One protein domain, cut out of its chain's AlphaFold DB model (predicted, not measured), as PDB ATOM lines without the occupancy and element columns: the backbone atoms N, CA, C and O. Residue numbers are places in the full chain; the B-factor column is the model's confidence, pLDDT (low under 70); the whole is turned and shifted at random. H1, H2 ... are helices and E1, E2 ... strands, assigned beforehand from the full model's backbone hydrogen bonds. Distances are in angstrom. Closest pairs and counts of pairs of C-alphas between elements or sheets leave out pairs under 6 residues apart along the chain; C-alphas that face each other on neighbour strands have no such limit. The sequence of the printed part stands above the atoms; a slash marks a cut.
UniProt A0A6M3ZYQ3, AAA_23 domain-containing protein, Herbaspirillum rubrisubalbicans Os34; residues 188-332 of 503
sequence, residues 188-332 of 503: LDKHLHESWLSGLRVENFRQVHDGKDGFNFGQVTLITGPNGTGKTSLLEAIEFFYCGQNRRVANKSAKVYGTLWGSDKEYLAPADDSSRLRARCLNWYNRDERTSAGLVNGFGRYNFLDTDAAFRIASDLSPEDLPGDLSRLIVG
ATOM      1  N   LEU A 188     176.437  10.147  16.677       68.81
ATOM      2  CA  LEU A 188     177.546   9.208  16.898       68.81
ATOM      3  C   LEU A 188     178.842   9.875  17.386       68.81
ATOM      4  O   LEU A 188     179.669   9.192  17.972       68.81
ATOM      5  N   ASP A 189     179.026  11.174  17.145       75.69
ATOM      6  CA  ASP A 189     180.233  11.909  17.541       75.69
ATOM      7  C   ASP A 189     180.091  12.631  18.876       75.69
ATOM      8  O   ASP A 189     181.105  12.963  19.480       75.69
ATOM      9  N   LYS A 190     178.864  12.824  19.377       76.31
ATOM     10  CA  LYS A 190     178.655  13.336  20.741       76.31
ATOM     11  C   LYS A 190     179.360  12.468  21.784       76.31
ATOM     12  O   LYS A 190     180.052  12.979  22.650       76.31
ATOM     13  N   HIS A 191     179.289  11.152  21.609       74.12
ATOM     14  CA  HIS A 191     179.902  10.182  22.515       74.12
ATOM     15  C   HIS A 191     181.439  10.242  22.499       74.12
ATOM     16  O   HIS A 191     182.070   9.922  23.499       74.12
ATOM     17  N   LEU A 192     182.046  10.689  21.391       76.94
ATOM     18  CA  LEU A 192     183.499  10.895  21.296       76.94
ATOM     19  C   LEU A 192     183.979  12.105  22.099       76.94
ATOM     20  O   LEU A 192     185.159  12.194  22.409       76.94
ATOM     21  N   HIS A 193     183.084  13.049  22.392       69.12
ATOM     22  CA  HIS A 193     183.391  14.204  23.229       69.12
ATOM     23  C   HIS A 193     183.309  13.869  24.727       69.12
ATOM     24  O   HIS A 193     183.983  14.493  25.537       69.12
ATOM     25  N   GLU A 194     182.491  12.880  25.089       73.00
ATOM     26  CA  GLU A 194     182.130  12.571  26.479       73.00
ATOM     27  C   GLU A 194     182.905  11.378  27.064       73.00
ATOM     28  O   GLU A 194     182.898  11.178  28.277       73.00
ATOM     29  N   SER A 195     183.564  10.572  26.226       78.06
ATOM     30  CA  SER A 195     184.267   9.351  26.640       78.06
ATOM     31  C   SER A 195     185.613   9.191  25.928       78.06
ATOM     32  O   SER A 195     185.835   9.754  24.856       78.06
ATOM     33  N   TRP A 196     186.523   8.410  26.517       82.12
ATOM     34  CA  TRP A 196     187.833   8.109  25.936       82.12
ATOM     35  C   TRP A 196     187.840   6.788  25.160       82.12
ATOM     36  O   TRP A 196     187.002   5.907  25.355       82.12
ATOM     37  N   LEU A 197     188.830   6.636  24.281       87.75
ATOM     38  CA  LEU A 197     189.053   5.424  23.499       87.75
ATOM     39  C   LEU A 197     189.516   4.274  24.411       87.75
ATOM     40  O   LEU A 197     190.553   4.384  25.058       87.75
ATOM     41  N   SER A 198     188.763   3.174  24.452       89.12
ATOM     42  CA  SER A 198     189.084   1.957  25.214       89.12
ATOM     43  C   SER A 198     189.699   0.862  24.349       89.12
ATOM     44  O   SER A 198     190.403  -0.003  24.864       89.12
ATOM     45  N   GLY A 199     189.481   0.899  23.035       90.06
ATOM     46  CA  GLY A 199     190.114  -0.042  22.126       90.06
ATOM     47  C   GLY A 199     190.117   0.413  20.676       90.06
ATOM     48  O   GLY A 199     189.368   1.311  20.290       90.06
ATOM     49  N   LEU A 200     190.983  -0.196  19.870       92.44
ATOM     50  CA  LEU A 200     191.163   0.132  18.461       92.44
ATOM     51  C   LEU A 200     191.495  -1.107  17.641       92.44
ATOM     52  O   LEU A 200     192.466  -1.812  17.911       92.44
ATOM     53  N   ARG A 201     190.728  -1.322  16.580       91.00
ATOM     54  CA  ARG A 201     190.952  -2.369  15.590       91.00
ATOM     55  C   ARG A 201     191.302  -1.724  14.257       91.00
ATOM     56  O   ARG A 201     190.605  -0.827  13.787       91.00
ATOM     57  N   VAL A 202     192.409  -2.159  13.666       89.38
ATOM     58  CA  VAL A 202     193.005  -1.538  12.478       89.38
ATOM     59  C   VAL A 202     193.050  -2.566  11.354       89.38
ATOM     60  O   VAL A 202     193.609  -3.641  11.528       89.38
ATOM     61  N   GLU A 203     192.484  -2.227  10.199       87.75
ATOM     62  CA  GLU A 203     192.469  -3.069   9.002       87.75
ATOM     63  C   GLU A 203     192.958  -2.273   7.786       87.75
ATOM     64  O   GLU A 203     192.489  -1.161   7.528       87.75
ATOM     65  N   ASN A 204     193.864  -2.848   6.995       82.44
ATOM     66  CA  ASN A 204     194.355  -2.304   5.723       82.44
ATOM     67  C   ASN A 204     194.950  -0.884   5.819       82.44
ATOM     68  O   ASN A 204     195.018  -0.158   4.824       82.44
ATOM     69  N   PHE A 205     195.377  -0.459   7.013       81.12
ATOM     70  CA  PHE A 205     196.002   0.849   7.227       81.12
ATOM     71  C   PHE A 205     197.504   0.789   6.929       81.12
ATOM     72  O   PHE A 205     198.024   1.582   6.144       81.12
ATOM     73  N   ARG A 206     198.198  -0.193   7.519       79.94
ATOM     74  CA  ARG A 206     199.603  -0.537   7.263       79.94
ATOM     75  C   ARG A 206     199.803  -2.023   7.571       79.94
ATOM     76  O   ARG A 206     199.327  -2.494   8.600       79.94
ATOM     77  N   GLN A 207     200.633  -2.700   6.774       79.06
ATOM     78  CA  GLN A 207     200.899  -4.148   6.883       79.06
ATOM     79  C   GLN A 207     201.277  -4.628   8.293       79.06
ATOM     80  O   GLN A 207     200.990  -5.757   8.666       79.06
ATOM     81  N   VAL A 208     201.911  -3.774   9.103       81.19
ATOM     82  CA  VAL A 208     202.346  -4.119  10.467       81.19
ATOM     83  C   VAL A 208     201.188  -4.357  11.448       81.19
ATOM     84  O   VAL A 208     201.417  -4.931  12.515       81.19
ATOM     85  N   HIS A 209     199.967  -3.924  11.123       81.62
ATOM     86  CA  HIS A 209     198.776  -4.101  11.962       81.62
ATOM     87  C   HIS A 209     197.722  -5.027  11.348       81.62
ATOM     88  O   HIS A 209     196.798  -5.421  12.053       81.62
ATOM     89  N   ASP A 210     197.871  -5.409  10.078       78.81
ATOM     90  CA  ASP A 210     196.892  -6.249   9.393       78.81
ATOM     91  C   ASP A 210     196.857  -7.660  10.004       78.81
ATOM     92  O   ASP A 210     197.893  -8.299  10.198       78.81
ATOM     93  N   GLY A 211     195.653  -8.139  10.330       69.94
ATOM     94  CA  GLY A 211     195.441  -9.465  10.921       69.94
ATOM     95  C   GLY A 211     195.843  -9.596  12.394       69.94
ATOM     96  O   GLY A 211     195.868 -10.714  12.904       69.94
ATOM     97  N   LYS A 212     196.164  -8.490  13.079       80.81
ATOM     98  CA  LYS A 212     196.368  -8.478  14.534       80.81
ATOM     99  C   LYS A 212     195.048  -8.285  15.274       80.81
ATOM    100  O   LYS A 212     194.144  -7.611  14.780       80.81
ATOM    101  N   ASP A 213     194.984  -8.836  16.483       81.31
ATOM    102  CA  ASP A 213     193.892  -8.566  17.414       81.31
ATOM    103  C   ASP A 213     193.808  -7.066  17.740       81.31
ATOM    104  O   ASP A 213     194.794  -6.326  17.646       81.31
ATOM    105  N   GLY A 214     192.609  -6.614  18.116       83.00
ATOM    106  CA  GLY A 214     192.378  -5.230  18.525       83.00
ATOM    107  C   GLY A 214     193.249  -4.826  19.719       83.00
ATOM    108  O   GLY A 214     193.527  -5.619  20.618       83.00
ATOM    109  N   PHE A 215     193.678  -3.568  19.733       89.81
ATOM    110  CA  PHE A 215     194.404  -2.968  20.846       89.81
ATOM    111  C   PHE A 215     193.420  -2.516  21.919       89.81
ATOM    112  O   PHE A 215     192.410  -1.904  21.586       89.81
ATOM    113  N   ASN A 216     193.745  -2.753  23.187       89.88
ATOM    114  CA  ASN A 216     192.986  -2.243  24.327       89.88
ATOM    115  C   ASN A 216     193.796  -1.160  25.041       89.88
ATOM    116  O   ASN A 216     195.004  -1.308  25.238       89.88
ATOM    117  N   PHE A 217     193.123  -0.089  25.440       88.69
ATOM    118  CA  PHE A 217     193.707   1.068  26.103       88.69
ATOM    119  C   PHE A 217     193.124   1.237  27.504       88.69
ATOM    120  O   PHE A 217     191.918   1.116  27.722       88.69
ATOM    121  N   GLY A 218     194.005   1.536  28.456       80.56
ATOM    122  CA  GLY A 218     193.631   2.035  29.779       80.56
ATOM    123  C   GLY A 218     193.685   3.564  29.836       80.56
ATOM    124  O   GLY A 218     194.008   4.218  28.847       80.56
ATOM    125  N   GLN A 219     193.453   4.137  31.022       75.44
ATOM    126  CA  GLN A 219     193.602   5.585  31.255       75.44
ATOM    127  C   GLN A 219     195.013   6.094  30.929       75.44
ATOM    128  O   GLN A 219     195.187   7.196  30.419       75.44
ATOM    129  N   VAL A 220     196.022   5.266  31.201       79.56
ATOM    130  CA  VAL A 220     197.408   5.476  30.786       79.56
ATOM    131  C   VAL A 220     197.858   4.208  30.078       79.56
ATOM    132  O   VAL A 220     197.715   3.112  30.618       79.56
ATOM    133  N   THR A 221     198.385   4.339  28.861       82.06
ATOM    134  CA  THR A 221     198.912   3.204  28.094       82.06
ATOM    135  C   THR A 221     200.339   3.493  27.657       82.06
ATOM    136  O   THR A 221     200.598   4.439  26.918       82.06
ATOM    137  N   LEU A 222     201.272   2.663  28.122       84.19
ATOM    138  CA  LEU A 222     202.675   2.738  27.740       84.19
ATOM    139  C   LEU A 222     202.924   1.874  26.497       84.19
ATOM    140  O   LEU A 222     202.716   0.662  26.524       84.19
ATOM    141  N   ILE A 223     203.402   2.490  25.413       84.44
ATOM    142  CA  ILE A 223     203.700   1.805  24.147       84.44
ATOM    143  C   ILE A 223     205.219   1.669  23.997       84.44
ATOM    144  O   ILE A 223     205.911   2.634  23.673       84.44
ATOM    145  N   THR A 224     205.750   0.461  24.194       86.69
ATOM    146  CA  THR A 224     207.192   0.172  24.083       86.69
ATOM    147  C   THR A 224     207.504  -0.814  22.966       86.69
ATOM    148  O   THR A 224     206.700  -1.687  22.654       86.69
ATOM    149  N   GLY A 225     208.707  -0.729  22.400       85.19
ATOM    150  CA  GLY A 225     209.216  -1.726  21.461       85.19
ATOM    151  C   GLY A 225     210.343  -1.185  20.578       85.19
ATOM    152  O   GLY A 225     210.527   0.034  20.507       85.19
ATOM    153  N   PRO A 226     211.074  -2.055  19.860       84.31
ATOM    154  CA  PRO A 226     212.095  -1.653  18.891       84.31
ATOM    155  C   PRO A 226     211.585  -0.680  17.814       84.31
ATOM    156  O   PRO A 226     210.378  -0.555  17.572       84.31
ATOM    157  N   ASN A 227     212.495   0.025  17.142       82.94
ATOM    158  CA  ASN A 227     212.142   0.852  15.983       82.94
ATOM    159  C   ASN A 227     211.555  -0.014  14.856       82.94
ATOM    160  O   ASN A 227     211.934  -1.169  14.693       82.94
ATOM    161  N   GLY A 228     210.580   0.522  14.116       78.75
ATOM    162  CA  GLY A 228     209.906  -0.204  13.028       78.75
ATOM    163  C   GLY A 228     208.797  -1.181  13.450       78.75
ATOM    164  O   GLY A 228     208.120  -1.727  12.590       78.75
ATOM    165  N   THR A 229     208.528  -1.359  14.749       84.06
ATOM    166  CA  THR A 229     207.480  -2.281  15.254       84.06
ATOM    167  C   THR A 229     206.036  -1.796  15.088       84.06
ATOM    168  O   THR A 229     205.103  -2.526  15.415       84.06
ATOM    169  N   GLY A 230     205.832  -0.578  14.575       83.56
ATOM    170  CA  GLY A 230     204.501  -0.005  14.354       83.56
ATOM    171  C   GLY A 230     203.982   0.903  15.474       83.56
ATOM    172  O   GLY A 230     202.807   1.236  15.464       83.56
ATOM    173  N   LYS A 231     204.826   1.357  16.413       87.44
ATOM    174  CA  LYS A 231     204.417   2.325  17.459       87.44
ATOM    175  C   LYS A 231     203.807   3.599  16.862       87.44
ATOM    176  O   LYS A 231     202.679   3.952  17.173       87.44
ATOM    177  N   THR A 232     204.532   4.246  15.949       84.19
ATOM    178  CA  THR A 232     204.055   5.442  15.236       84.19
ATOM    179  C   THR A 232     202.839   5.128  14.370       84.19
ATOM    180  O   THR A 232     201.889   5.895  14.354       84.19
ATOM    181  N   SER A 233     202.827   3.968  13.711       86.00
ATOM    182  CA  SER A 233     201.692   3.504  12.907       86.00
ATOM    183  C   SER A 233     200.401   3.358  13.725       86.00
ATOM    184  O   SER A 233     199.330   3.669  13.213       86.00
ATOM    185  N   LEU A 234     200.492   2.927  14.988       87.94
ATOM    186  CA  LEU A 234     199.353   2.847  15.903       87.94
ATOM    187  C   LEU A 234     198.837   4.242  16.286       87.94
ATOM    188  O   LEU A 234     197.631   4.464  16.267       87.94
ATOM    189  N   LEU A 235     199.730   5.196  16.576       87.62
ATOM    190  CA  LEU A 235     199.341   6.587  16.862       87.62
ATOM    191  C   LEU A 235     198.683   7.255  15.644       87.62
ATOM    192  O   LEU A 235     197.644   7.893  15.777       87.62
ATOM    193  N   GLU A 236     199.229   7.029  14.448       85.88
ATOM    194  CA  GLU A 236     198.638   7.492  13.187       85.88
ATOM    195  C   GLU A 236     197.268   6.843  12.912       85.88
ATOM    196  O   GLU A 236     196.406   7.468  12.295       85.88
ATOM    197  N   ALA A 237     197.035   5.603  13.359       87.81
ATOM    198  CA  ALA A 237     195.729   4.953  13.248       87.81
ATOM    199  C   ALA A 237     194.698   5.570  14.210       87.81
ATOM    200  O   ALA A 237     193.537   5.736  13.837       87.81
ATOM    201  N   ILE A 238     195.119   5.965  15.419       88.88
ATOM    202  CA  ILE A 238     194.277   6.733  16.352       88.88
ATOM    203  C   ILE A 238     193.927   8.097  15.740       88.88
ATOM    204  O   ILE A 238     192.760   8.481  15.732       88.88
ATOM    205  N   GLU A 239     194.905   8.806  15.170       87.19
ATOM    206  CA  GLU A 239     194.661  10.056  14.434       87.19
ATOM    207  C   GLU A 239     193.653   9.836  13.297       87.19
ATOM    208  O   GLU A 239     192.668  10.566  13.188       87.19
ATOM    209  N   PHE A 240     193.835   8.785  12.494       87.31
ATOM    210  CA  PHE A 240     192.926   8.448  11.398       87.31
ATOM    211  C   PHE A 240     191.497   8.161  11.882       87.31
ATOM    212  O   PHE A 240     190.535   8.552  11.224       87.31
ATOM    213  N   PHE A 241     191.321   7.531  13.045       88.88
ATOM    214  CA  PHE A 241     189.998   7.307  13.636       88.88
ATOM    215  C   PHE A 241     189.248   8.622  13.935       88.88
ATOM    216  O   PHE A 241     188.049   8.758  13.645       88.88
ATOM    217  N   TYR A 242     189.957   9.620  14.464       87.00
ATOM    218  CA  TYR A 242     189.381  10.925  14.795       87.00
ATOM    219  C   TYR A 242     189.250  11.859  13.588       87.00
ATOM    220  O   TYR A 242     188.269  12.601  13.489       87.00
ATOM    221  N   CYS A 243     190.189  11.803  12.651       84.19
ATOM    222  CA  CYS A 243     190.280  12.759  11.552       84.19
ATOM    223  C   CYS A 243     189.776  12.215  10.209       84.19
ATOM    224  O   CYS A 243     189.619  12.985   9.265       84.19
ATOM    225  N   GLY A 244     189.554  10.901  10.092       80.88
ATOM    226  CA  GLY A 244     189.216  10.207   8.839       80.88
ATOM    227  C   GLY A 244     190.338  10.205   7.794       80.88
ATOM    228  O   GLY A 244     190.213   9.581   6.745       80.88
ATOM    229  N   GLN A 245     191.421  10.930   8.060       79.69
ATOM    230  CA  GLN A 245     192.591  11.128   7.219       79.69
ATOM    231  C   GLN A 245     193.781  11.379   8.144       79.69
ATOM    232  O   GLN A 245     193.611  11.809   9.283       79.69
ATOM    233  N   ASN A 246     194.987  11.155   7.645       76.94
ATOM    234  CA  ASN A 246     196.216  11.636   8.264       76.94
ATOM    235  C   ASN A 246     197.103  12.239   7.162       76.94
ATOM    236  O   ASN A 246     196.832  12.096   5.966       76.94
ATOM    237  N   ARG A 247     198.190  12.914   7.538       69.56
ATOM    238  CA  ARG A 247     199.060  13.586   6.551       69.56
ATOM    239  C   ARG A 247     199.870  12.630   5.662       69.56
ATOM    240  O   ARG A 247     200.410  13.066   4.651       69.56
ATOM    241  N   ARG A 248     199.985  11.348   6.033       66.75
ATOM    242  CA  ARG A 248     200.903  10.371   5.407       66.75
ATOM    243  C   ARG A 248     200.209   9.234   4.647       66.75
ATOM    244  O   ARG A 248     200.825   8.633   3.773       66.75
ATOM    245  N   VAL A 249     198.959   8.913   4.966       60.38
ATOM    246  CA  VAL A 249     198.196   7.779   4.424       60.38
ATOM    247  C   VAL A 249     197.036   8.311   3.586       60.38
ATOM    248  O   VAL A 249     195.994   8.718   4.086       60.38
ATOM    249  N   ALA A 250     197.214   8.241   2.269       53.03
ATOM    250  CA  ALA A 250     196.166   8.462   1.271       53.03
ATOM    251  C   ALA A 250     195.453   7.150   0.879       53.03
ATOM    252  O   ALA A 250     194.936   7.020  -0.232       53.03
ATOM    253  N   ASN A 251     195.482   6.133   1.748       59.41
ATOM    254  CA  ASN A 251     194.961   4.812   1.415       59.41
ATOM    255  C   ASN A 251     193.455   4.726   1.699       59.41
ATOM    256  O   ASN A 251     193.036   4.585   2.846       59.41
ATOM    257  N   LYS A 252     192.640   4.785   0.641       64.12
ATOM    258  CA  LYS A 252     191.167   4.762   0.721       64.12
ATOM    259  C   LYS A 252     190.581   3.432   1.215       64.12
ATOM    260  O   LYS A 252     189.395   3.374   1.508       64.12
ATOM    261  N   SER A 253     191.372   2.358   1.275       72.50
ATOM    262  CA  SER A 253     190.911   1.044   1.746       72.50
ATOM    263  C   SER A 253     191.099   0.816   3.248       72.50
ATOM    264  O   SER A 253     190.649  -0.213   3.758       72.50
ATOM    265  N   ALA A 254     191.746   1.749   3.951       81.56
ATOM    266  CA  ALA A 254     191.985   1.627   5.378       81.56
ATOM    267  C   ALA A 254     190.677   1.729   6.172       81.56
ATOM    268  O   ALA A 254     189.881   2.648   5.972       81.56
ATOM    269  N   LYS A 255     190.474   0.803   7.109       86.69
ATOM    270  CA  LYS A 255     189.344   0.814   8.036       86.69
ATOM    271  C   LYS A 255     189.869   0.766   9.456       86.69
ATOM    272  O   LYS A 255     190.623  -0.128   9.828       86.69
ATOM    273  N   VAL A 256     189.464   1.747  10.248       88.12
ATOM    274  CA  VAL A 256     189.842   1.837  11.653       88.12
ATOM    275  C   VAL A 256     188.576   1.919  12.481       88.12
ATOM    276  O   VAL A 256     187.732   2.788  12.247       88.12
ATOM    277  N   TYR A 257     188.457   1.003  13.434       90.50
ATOM    278  CA  TYR A 257     187.329   0.904  14.341       90.50
ATOM    279  C   TYR A 257     187.797   1.249  15.748       90.50
ATOM    280  O   TYR A 257     188.785   0.693  16.222       90.50
ATOM    281  N   GLY A 258     187.106   2.173  16.403       89.69
ATOM    282  CA  GLY A 258     187.358   2.550  17.787       89.69
ATOM    283  C   GLY A 258     186.225   2.088  18.689       89.69
ATOM    284  O   GLY A 258     185.059   2.180  18.311       89.69
ATOM    285  N   THR A 259     186.564   1.630  19.885       90.19
ATOM    286  CA  THR A 259     185.609   1.335  20.960       90.19
ATOM    287  C   THR A 259     185.813   2.362  22.064       90.19
ATOM    288  O   THR A 259     186.949   2.743  22.349       90.19
ATOM    289  N   LEU A 260     184.721   2.858  22.646       87.06
ATOM    290  CA  LEU A 260     184.766   3.881  23.692       87.06
ATOM    291  C   LEU A 260     184.574   3.260  25.068       87.06
ATOM    292  O   LEU A 260     183.932   2.222  25.226       87.06
ATOM    293  N   TRP A 261     185.118   3.909  26.087       82.31
ATOM    294  CA  TRP A 261     184.941   3.477  27.461       82.31
ATOM    295  C   TRP A 261     183.460   3.504  27.858       82.31
ATOM    296  O   TRP A 261     182.753   4.481  27.600       82.31
ATOM    297  N   GLY A 262     182.990   2.409  28.461       77.75
ATOM    298  CA  GLY A 262     181.588   2.228  28.852       77.75
ATOM    299  C   GLY A 262     180.639   1.816  27.719       77.75
ATOM    300  O   GLY A 262     179.430   1.792  27.933       77.75
ATOM    301  N   SER A 263     181.149   1.498  26.522       79.88
ATOM    302  CA  SER A 263     180.335   1.077  25.376       79.88
ATOM    303  C   SER A 263     181.028  -0.014  24.564       79.88
ATOM    304  O   SER A 263     182.097   0.223  24.017       79.88
ATOM    305  N   ASP A 264     180.347  -1.137  24.329       78.88
ATOM    306  CA  ASP A 264     180.838  -2.217  23.450       78.88
ATOM    307  C   ASP A 264     180.610  -1.940  21.953       78.88
ATOM    308  O   ASP A 264     180.893  -2.768  21.087       78.88
ATOM    309  N   LYS A 265     180.052  -0.774  21.617       84.56
ATOM    310  CA  LYS A 265     179.821  -0.370  20.231       84.56
ATOM    311  C   LYS A 265     181.131   0.031  19.551       84.56
ATOM    312  O   LYS A 265     181.782   0.984  19.977       84.56
ATOM    313  N   GLU A 266     181.431  -0.617  18.429       85.00
ATOM    314  CA  GLU A 266     182.494  -0.188  17.519       85.00
ATOM    315  C   GLU A 266     182.040   0.996  16.647       85.00
ATOM    316  O   GLU A 266     180.973   0.990  16.024       85.00
ATOM    317  N   TYR A 267     182.888   2.015  16.568       86.38
ATOM    318  CA  TYR A 267     182.727   3.190  15.722       86.38
ATOM    319  C   TYR A 267     183.706   3.100  14.559       86.38
ATOM    320  O   TYR A 267     184.900   2.947  14.774       86.38
ATOM    321  N   LEU A 268     183.227   3.239  13.325       88.06
ATOM    322  CA  LEU A 268     184.098   3.331  12.153       88.06
ATOM    323  C   LEU A 268     184.568   4.779  11.943       88.06
ATOM    324  O   LEU A 268     183.773   5.720  12.056       88.06
ATOM    325  N   ALA A 269     185.844   4.941  11.591       85.25
ATOM    326  CA  ALA A 269     186.422   6.213  11.170       85.25
ATOM    327  C   ALA A 269     185.637   6.820   9.983       85.25
ATOM    328  O   ALA A 269     185.453   6.144   8.968       85.25
ATOM    329  N   PRO A 270     185.184   8.086  10.054       82.44
ATOM    330  CA  PRO A 270     184.387   8.706   8.995       82.44
ATOM    331  C   PRO A 270     185.256   9.234   7.837       82.44
ATOM    332  O   PRO A 270     185.186  10.410   7.494       82.44
ATOM    333  N   ALA A 271     186.082   8.372   7.234       78.88
ATOM    334  CA  ALA A 271     187.023   8.751   6.173       78.88
ATOM    335  C   ALA A 271     186.340   9.354   4.928       78.88
ATOM    336  O   ALA A 271     186.876  10.279   4.317       78.88
ATOM    337  N   ASP A 272     185.131   8.882   4.605       78.00
ATOM    338  CA  ASP A 272     184.356   9.322   3.437       78.00
ATOM    339  C   ASP A 272     183.297  10.402   3.758       78.00
ATOM    340  O   ASP A 272     182.653  10.933   2.853       78.00
ATOM    341  N   ASP A 273     183.110  10.770   5.032       79.94
ATOM    342  CA  ASP A 273     182.057  11.703   5.462       79.94
ATOM    343  C   ASP A 273     182.624  13.096   5.770       79.94
ATOM    344  O   ASP A 273     182.831  13.502   6.918       79.94
ATOM    345  N   SER A 274     182.863  13.859   4.702       77.81
ATOM    346  CA  SER A 274     183.391  15.229   4.784       77.81
ATOM    347  C   SER A 274     182.515  16.182   5.609       77.81
ATOM    348  O   SER A 274     183.040  17.093   6.251       77.81
ATOM    349  N   SER A 275     181.196  15.965   5.644       80.31
ATOM    350  CA  SER A 275     180.277  16.776   6.448       80.31
ATOM    351  C   SER A 275     180.480  16.517   7.939       80.31
ATOM    352  O   SER A 275     180.522  17.459   8.733       80.31
ATOM    353  N   ARG A 276     180.638  15.249   8.325       82.81
ATOM    354  CA  ARG A 276     180.919  14.846   9.706       82.81
ATOM    355  C   ARG A 276     182.305  15.292  10.162       82.81
ATOM    356  O   ARG A 276     182.431  15.824  11.261       82.81
ATOM    357  N   LEU A 277     183.323  15.183   9.305       82.38
ATOM    358  CA  LEU A 277     184.666  15.712   9.590       82.38
ATOM    359  C   LEU A 277     184.661  17.235   9.772       82.38
ATOM    360  O   LEU A 277     185.295  17.753  10.690       82.38
ATOM    361  N   ARG A 278     183.891  17.964   8.956       76.81
ATOM    362  CA  ARG A 278     183.722  19.413   9.124       76.81
ATOM    363  C   ARG A 278     183.014  19.759  10.432       76.81
ATOM    364  O   ARG A 278     183.443  20.674  11.127       76.81
ATOM    365  N   ALA A 279     181.973  19.009  10.795       77.75
ATOM    366  CA  ALA A 279     181.292  19.185  12.075       77.75
ATOM    367  C   ALA A 279     182.238  18.931  13.262       77.75
ATOM    368  O   ALA A 279     182.230  19.717  14.207       77.75
ATOM    369  N   ARG A 280     183.103  17.906  13.200       83.38
ATOM    370  CA  ARG A 280     184.163  17.679  14.201       83.38
ATOM    371  C   ARG A 280     185.137  18.855  14.272       83.38
ATOM    372  O   ARG A 280     185.399  19.345  15.361       83.38
ATOM    373  N   CYS A 281     185.621  19.353  13.133       76.62
ATOM    374  CA  CYS A 281     186.574  20.471  13.080       76.62
ATOM    375  C   CYS A 281     186.011  21.734  13.748       76.62
ATOM    376  O   CYS A 281     186.672  22.359  14.579       76.62
ATOM    377  N   LEU A 282     184.750  22.044  13.439       75.69
ATOM    378  CA  LEU A 282     184.037  23.175  14.017       75.69
ATOM    379  C   LEU A 282     183.762  22.986  15.513       75.69
ATOM    380  O   LEU A 282     183.915  23.930  16.272       75.69
ATOM    381  N   ASN A 283     183.351  21.798  15.960       76.44
ATOM    382  CA  ASN A 283     182.974  21.608  17.364       76.44
ATOM    383  C   ASN A 283     184.177  21.358  18.290       76.44
ATOM    384  O   ASN A 283     184.124  21.745  19.449       76.44
ATOM    385  N   TRP A 284     185.251  20.723  17.812       77.62
ATOM    386  CA  TRP A 284     186.433  20.414  18.632       77.62
ATOM    387  C   TRP A 284     187.483  21.521  18.607       77.62
ATOM    388  O   TRP A 284     188.118  21.784  19.620       77.62
ATOM    389  N   TYR A 285     187.671  22.164  17.452       71.31
ATOM    390  CA  TYR A 285     188.718  23.170  17.257       71.31
ATOM    391  C   TYR A 285     188.178  24.514  16.806       71.31
ATOM    392  O   TYR A 285     188.975  25.408  16.527       71.31
ATOM    393  N   ASN A 286     186.851  24.671  16.708       66.44
ATOM    394  CA  ASN A 286     186.226  25.935  16.333       66.44
ATOM    395  C   ASN A 286     186.523  26.356  14.855       66.44
ATOM    396  O   ASN A 286     185.982  27.298  14.287       66.44
ATOM    397  N   ARG A 287     187.256  25.570  14.072       66.50
ATOM    398  CA  ARG A 287     187.608  25.983  12.704       66.50
ATOM    399  C   ARG A 287     186.493  25.680  11.703       66.50
ATOM    400  O   ARG A 287     186.187  24.519  11.442       66.50
ATOM    401  N   ASP A 288     185.951  26.716  11.057       61.59
ATOM    402  CA  ASP A 288     185.105  26.563   9.860       61.59
ATOM    403  C   ASP A 288     185.970  26.413   8.596       61.59
ATOM    404  O   ASP A 288     185.953  27.235   7.677       61.59
ATOM    405  N   GLU A 289     186.789  25.361   8.568       61.38
ATOM    406  CA  GLU A 289     187.580  25.022   7.388       61.38
ATOM    407  C   GLU A 289     186.747  24.197   6.400       61.38
ATOM    408  O   GLU A 289     186.077  23.222   6.745       61.38
ATOM    409  N   ARG A 290     186.784  24.606   5.126       52.44
ATOM    410  CA  ARG A 290     186.054  23.936   4.036       52.44
ATOM    411  C   ARG A 290     186.679  22.596   3.635       52.44
ATOM    412  O   ARG A 290     186.059  21.854   2.879       52.44
ATOM    413  N   THR A 291     187.883  22.298   4.115       56.72
ATOM    414  CA  THR A 291     188.672  21.111   3.783       56.72
ATOM    415  C   THR A 291     188.941  20.278   5.040       56.72
ATOM    416  O   THR A 291     189.186  20.811   6.119       56.72
ATOM    417  N   SER A 292     188.940  18.947   4.903       59.72
ATOM    418  CA  SER A 292     189.267  17.991   5.981       59.72
ATOM    419  C   SER A 292     190.682  18.172   6.553       59.72
ATOM    420  O   SER A 292     190.957  17.746   7.673       59.72
ATOM    421  N   ALA A 293     191.563  18.856   5.815       65.88
ATOM    422  CA  ALA A 293     192.912  19.214   6.246       65.88
ATOM    423  C   ALA A 293     192.926  20.052   7.538       65.88
ATOM    424  O   ALA A 293     193.829  19.889   8.356       65.88
ATOM    425  N   GLY A 294     191.908  20.888   7.766       70.38
ATOM    426  CA  GLY A 294     191.800  21.699   8.978       70.38
ATOM    427  C   GLY A 294     191.651  20.891  10.254       70.38
ATOM    428  O   GLY A 294     192.244  21.231  11.277       70.38
ATOM    429  N   LEU A 295     190.920  19.777  10.176       77.56
ATOM    430  CA  LEU A 295     190.725  18.883  11.310       77.56
ATOM    431  C   LEU A 295     192.035  18.194  11.689       77.56
ATOM    432  O   LEU A 295     192.388  18.178  12.860       77.56
ATOM    433  N   VAL A 296     192.775  17.693  10.698       77.25
ATOM    434  CA  VAL A 296     194.101  17.083  10.886       77.25
ATOM    435  C   VAL A 296     195.087  18.099  11.471       77.25
ATOM    436  O   VAL A 296     195.834  17.793  12.396       77.25
ATOM    437  N   ASN A 297     195.062  19.340  10.973       74.12
ATOM    438  CA  ASN A 297     195.907  20.422  11.472       74.12
ATOM    439  C   ASN A 297     195.578  20.800  12.920       74.12
ATOM    440  O   ASN A 297     196.497  20.958  13.719       74.12
ATOM    441  N   GLY A 298     194.294  20.945  13.256       72.94
ATOM    442  CA  GLY A 298     193.851  21.191  14.627       72.94
ATOM    443  C   GLY A 298     194.221  20.027  15.541       72.94
ATOM    444  O   GLY A 298     194.845  20.229  16.579       72.94
ATOM    445  N   PHE A 299     193.944  18.797  15.104       79.31
ATOM    446  CA  PHE A 299     194.258  17.595  15.862       79.31
ATOM    447  C   PHE A 299     195.747  17.495  16.179       79.31
ATOM    448  O   PHE A 299     196.084  17.364  17.348       79.31
ATOM    449  N   GLY A 300     196.633  17.654  15.194       73.00
ATOM    450  CA  GLY A 300     198.081  17.616  15.417       73.00
ATOM    451  C   GLY A 300     198.649  18.811  16.196       73.00
ATOM    452  O   GLY A 300     199.771  18.719  16.684       73.00
ATOM    453  N   ARG A 301     197.920  19.932  16.316       70.25
ATOM    454  CA  ARG A 301     198.333  21.083  17.146       70.25
ATOM    455  C   ARG A 301     197.986  20.886  18.620       70.25
ATOM    456  O   ARG A 301     198.792  21.242  19.471       70.25
ATOM    457  N   TYR A 302     196.805  20.343  18.913       70.75
ATOM    458  CA  TYR A 302     196.300  20.225  20.287       70.75
ATOM    459  C   TYR A 302     196.441  18.820  20.883       70.75
ATOM    460  O   TYR A 302     196.369  18.667  22.098       70.75
ATOM    461  N   ASN A 303     196.666  17.795  20.056       71.06
ATOM    462  CA  ASN A 303     196.898  16.426  20.505       71.06
ATOM    463  C   ASN A 303     198.338  16.022  20.184       71.06
ATOM    464  O   ASN A 303     198.774  16.056  19.034       71.06
ATOM    465  N   PHE A 304     199.061  15.555  21.200       63.38
ATOM    466  CA  PHE A 304     200.469  15.142  21.121       63.38
ATOM    467  C   PHE A 304     200.691  13.786  20.419       63.38
ATOM    468  O   PHE A 304     201.687  13.109  20.659       63.38
ATOM    469  N   LEU A 305     199.750  13.358  19.576       60.69
ATOM    470  CA  LEU A 305     199.812  12.073  18.871       60.69
ATOM    471  C   LEU A 305     200.582  12.164  17.549       60.69
ATOM    472  O   LEU A 305     201.072  11.146  17.061       60.69
ATOM    473  N   ASP A 306     200.720  13.366  16.984       62.88
ATOM    474  CA  ASP A 306     201.517  13.573  15.780       62.88
ATOM    475  C   ASP A 306     202.998  13.731  16.157       62.88
ATOM    476  O   ASP A 306     203.424  14.737  16.729       62.88
ATOM    477  N   THR A 307     203.795  12.716  15.819       59.72
ATOM    478  CA  THR A 307     205.232  12.664  16.117       59.72
ATOM    479  C   THR A 307     206.040  13.786  15.464       59.72
ATOM    480  O   THR A 307     207.143  14.073  15.920       59.72
ATOM    481  N   ASP A 308     205.501  14.445  14.433       59.16
ATOM    482  CA  ASP A 308     206.150  15.559  13.739       59.16
ATOM    483  C   ASP A 308     205.599  16.928  14.191       59.16
ATOM    484  O   ASP A 308     206.015  17.969  13.674       59.16
ATOM    485  N   ALA A 309     204.646  16.971  15.134       59.03
ATOM    486  CA  ALA A 309     204.044  18.222  15.597       59.03
ATOM    487  C   ALA A 309     205.076  19.171  16.205       59.03
ATOM    488  O   ALA A 309     205.120  20.331  15.805       59.03
ATOM    489  N   ALA A 310     205.944  18.674  17.089       57.09
ATOM    490  CA  ALA A 310     206.983  19.483  17.726       57.09
ATOM    491  C   ALA A 310     207.957  20.091  16.702       57.09
ATOM    492  O   ALA A 310     208.273  21.275  16.777       57.09
ATOM    493  N   PHE A 311     208.364  19.308  15.696       61.38
ATOM    494  CA  PHE A 311     209.222  19.798  14.617       61.38
ATOM    495  C   PHE A 311     208.537  20.910  13.816       61.38
ATOM    496  O   PHE A 311     209.143  21.944  13.567       61.38
ATOM    497  N   ARG A 312     207.259  20.758  13.453       60.84
ATOM    498  CA  ARG A 312     206.550  21.765  12.640       60.84
ATOM    499  C   ARG A 312     206.139  22.999  13.432       60.84
ATOM    500  O   ARG A 312     206.123  24.083  12.868       60.84
ATOM    501  N   ILE A 313     205.845  22.864  14.725       59.31
ATOM    502  CA  ILE A 313     205.666  24.025  15.606       59.31
ATOM    503  C   ILE A 313     206.963  24.842  15.659       59.31
ATOM    504  O   ILE A 313     206.902  26.063  15.629       59.31
ATOM    505  N   ALA A 314     208.124  24.182  15.665       59.44
ATOM    506  CA  ALA A 314     209.419  24.859  15.643       59.44
ATOM    507  C   ALA A 314     209.841  25.382  14.252       59.44
ATOM    508  O   ALA A 314     210.621  26.326  14.184       59.44
ATOM    509  N   SER A 315     209.363  24.771  13.159       56.69
ATOM    510  CA  SER A 315     209.880  25.015  11.795       56.69
ATOM    511  C   SER A 315     208.931  25.788  10.872       56.69
ATOM    512  O   SER A 315     209.394  26.602  10.083       56.69
ATOM    513  N   ASP A 316     207.619  25.529  10.949       55.06
ATOM    514  CA  ASP A 316     206.612  26.012   9.984       55.06
ATOM    515  C   ASP A 316     205.675  27.085  10.567       55.06
ATOM    516  O   ASP A 316     204.863  27.661   9.842       55.06
ATOM    517  N   LEU A 317     205.728  27.323  11.878       55.06
ATOM    518  CA  LEU A 317     204.814  28.217  12.583       55.06
ATOM    519  C   LEU A 317     205.517  29.516  12.974       55.06
ATOM    520  O   LEU A 317     206.431  29.525  13.795       55.06
ATOM    521  N   SER A 318     205.029  30.629  12.430       57.50
ATOM    522  CA  SER A 318     205.234  31.950  13.010       57.50
ATOM    523  C   SER A 318     204.673  31.935  14.442       57.50
ATOM    524  O   SER A 318     203.490  31.622  14.616       57.50
ATOM    525  N   PRO A 319     205.458  32.292  15.477       59.03
ATOM    526  CA  PRO A 319     204.969  32.415  16.858       59.03
ATOM    527  C   PRO A 319     203.725  33.312  16.997       59.03
ATOM    528  O   PRO A 319     202.969  33.196  17.958       59.03
ATOM    529  N   GLU A 320     203.496  34.177  16.009       60.22
ATOM    530  CA  GLU A 320     202.377  35.112  15.881       60.22
ATOM    531  C   GLU A 320     201.007  34.433  15.664       60.22
ATOM    532  O   GLU A 320     199.984  35.002  16.038       60.22
ATOM    533  N   ASP A 321     200.957  33.207  15.128       61.41
ATOM    534  CA  ASP A 321     199.690  32.510  14.832       61.41
ATOM    535  C   ASP A 321     199.113  31.742  16.037       61.41
ATOM    536  O   ASP A 321     197.923  31.413  16.075       61.41
ATOM    537  N   LEU A 322     199.949  31.447  17.040       65.06
ATOM    538  CA  LEU A 322     199.575  30.651  18.215       65.06
ATOM    539  C   LEU A 322     198.529  31.350  19.106       65.06
ATOM    540  O   LEU A 322     197.543  30.705  19.476       65.06
ATOM    541  N   PRO A 323     198.668  32.656  19.426       62.25
ATOM    542  CA  PRO A 323     197.683  33.373  20.231       62.25
ATOM    543  C   PRO A 323     196.305  33.430  19.562       62.25
ATOM    544  O   PRO A 323     195.288  33.263  20.233       62.25
ATOM    545  N   GLY A 324     196.256  33.612  18.237       62.44
ATOM    546  CA  GLY A 324     195.001  33.653  17.481       62.44
ATOM    547  C   GLY A 324     194.256  32.318  17.502       62.44
ATOM    548  O   GLY A 324     193.034  32.277  17.645       62.44
ATOM    549  N   ASP A 325     194.989  31.211  17.422       63.16
ATOM    550  CA  ASP A 325     194.416  29.870  17.482       63.16
ATOM    551  C   ASP A 325     193.990  29.449  18.895       63.16
ATOM    552  O   ASP A 325     192.967  28.781  19.054       63.16
ATOM    553  N   LEU A 326     194.728  29.856  19.929       64.75
ATOM    554  CA  LEU A 326     194.321  29.662  21.325       64.75
ATOM    555  C   LEU A 326     193.085  30.500  21.669       64.75
ATOM    556  O   LEU A 326     192.158  29.994  22.296       64.75
ATOM    557  N   SER A 327     193.033  31.746  21.194       61.56
ATOM    558  CA  SER A 327     191.867  32.622  21.344       61.56
ATOM    559  C   SER A 327     190.615  32.006  20.715       61.56
ATOM    560  O   SER A 327     189.560  31.979  21.343       61.56
ATOM    561  N   ARG A 328     190.731  31.389  19.529       63.12
ATOM    562  CA  ARG A 328     189.636  30.588  18.959       63.12
ATOM    563  C   ARG A 328     189.214  29.487  19.927       63.12
ATOM    564  O   ARG A 328     188.054  29.433  20.323       63.12
ATOM    565  N   LEU A 329     190.136  28.639  20.370       63.19
ATOM    566  CA  LEU A 329     189.788  27.522  21.251       63.19
ATOM    567  C   LEU A 329     189.047  27.967  22.530       63.19
ATOM    568  O   LEU A 329     188.119  27.287  22.954       63.19
ATOM    569  N   ILE A 330     189.422  29.117  23.096       63.94
ATOM    570  CA  ILE A 330     188.833  29.656  24.330       63.94
ATOM    571  C   ILE A 330     187.452  30.292  24.093       63.94
ATOM    572  O   ILE A 330     186.544  30.088  24.891       63.94
ATOM    573  N   VAL A 331     187.287  31.077  23.024       62.84
ATOM    574  CA  VAL A 331     186.139  31.998  22.856       62.84
ATOM    575  C   VAL A 331     185.034  31.408  21.958       62.84
ATOM    576  O   VAL A 331     183.893  31.863  21.976       62.84
ATOM    577  N   GLY A 332     185.327  30.366  21.178       60.47
ATOM    578  CA  GLY A 332     184.327  29.711  20.323       60.47
ATOM    579  C   GLY A 332     184.161  30.342  18.918       60.47
ATOM    580  O   GLY A 332     184.608  31.464  18.657       60.47
TER     581      GLY A 332
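AT A GLANCE: This is residues 188 to 332 of the 503 residues of the protein "AAA_23 domain-containing protein" of Herbaspirillum rubrisubalbicans Os34 (UniProt A0A6M3ZYQ3). A small three-stranded sheet, E1 E2 E3, makes one end of the domain, with H2 running across one of its faces; beyond H2, H3 and H4 lie side by side, and H5 and H6 are loosely attached at the far end. A long loop, residues 204 to 230, joins E1 to H2, and its residues 215 to 216 pair briefly with E1. The printed part has 145 residues with six named helices and three named strands, in the order H1 E1 H2 E2 E3 H3 H4 H5 H6; the sheet is antiparallel and the class is mixed, helices and strands. The whole is compact, with a radius of gyration of the C-alphas of 15.5 A, and spans 44 by 34 by 31 A.

HOW THE PARTS SIT: H1, residues 188 to 194, is on the sheet of E1, residues 197 to 203, E2, residues 255 to 260, and E3, residues 263 to 268, at a height over the sheet of 9.6 A. Antiparallel E1 and E2 have N 201 and O 257 within hydrogen-bond range at 2.8 A. E2 and E3 are a hairpin, with N 258 and O 267 at 2.8 A. H2, residues 231 to 243, is on the same face as H1, giving two layers, helices on one face of a sheet; it runs across the strands, at 78 degrees to E1 on the local plane. The closest C-alphas of H2 and E2 are those of Phe 241 and Val 256, 5.8 A apart. H3, residues 274 to 285, and H4, residues 293 to 302, touch at a shallow tilt of 29 degrees, the same way, closest at the C-alphas of Cys 281 and Leu 295, 4.8 A. H2 touches H4 with residues 239 to 243 alone, at a steep tilt of 58 degrees, closest at the C-alphas of Cys 243 and Val 296, 5.8 A. H5, residues 309 to 315, is close to H4 but not clearly touching, with the C-alphas of Gly 300 and Ala 309 closest at 6.0 A. H6, residues 321 to 331, is apart from H5 and near H4, with 5 pairs of C-alphas within 10 A. Every O i to N i+4 pair is within hydrogen-bond range in H2, H3, H4, H5 and H6; in H1 1 of 3 is, beside 3 of 4 O i to N i+3 pairs.

IN THESE COORDINATES: H1 begins at C-alpha 188, (177.546, 9.208, 16.898). From first to last C-alpha, H2 measures 18.5 A, E1 17.1 A, E2 16.6 A, H6 15.8 A and H3 15.7 A. H6 ends at C-alpha 331, (186.139, 31.998, 22.856).

THE WHOLE: The C-alphas of Gly 211 and Glu 320, the two farthest apart, are 45.4 A apart. The printed part has no cut; the links E1 to H2 and H2 to E2 are long. Residues 314 to 321 stand free. Mean pLDDT of the printed part is 75.5, and among the residues under 70 are 247 to 252, 286 to 293 and 304 to 332.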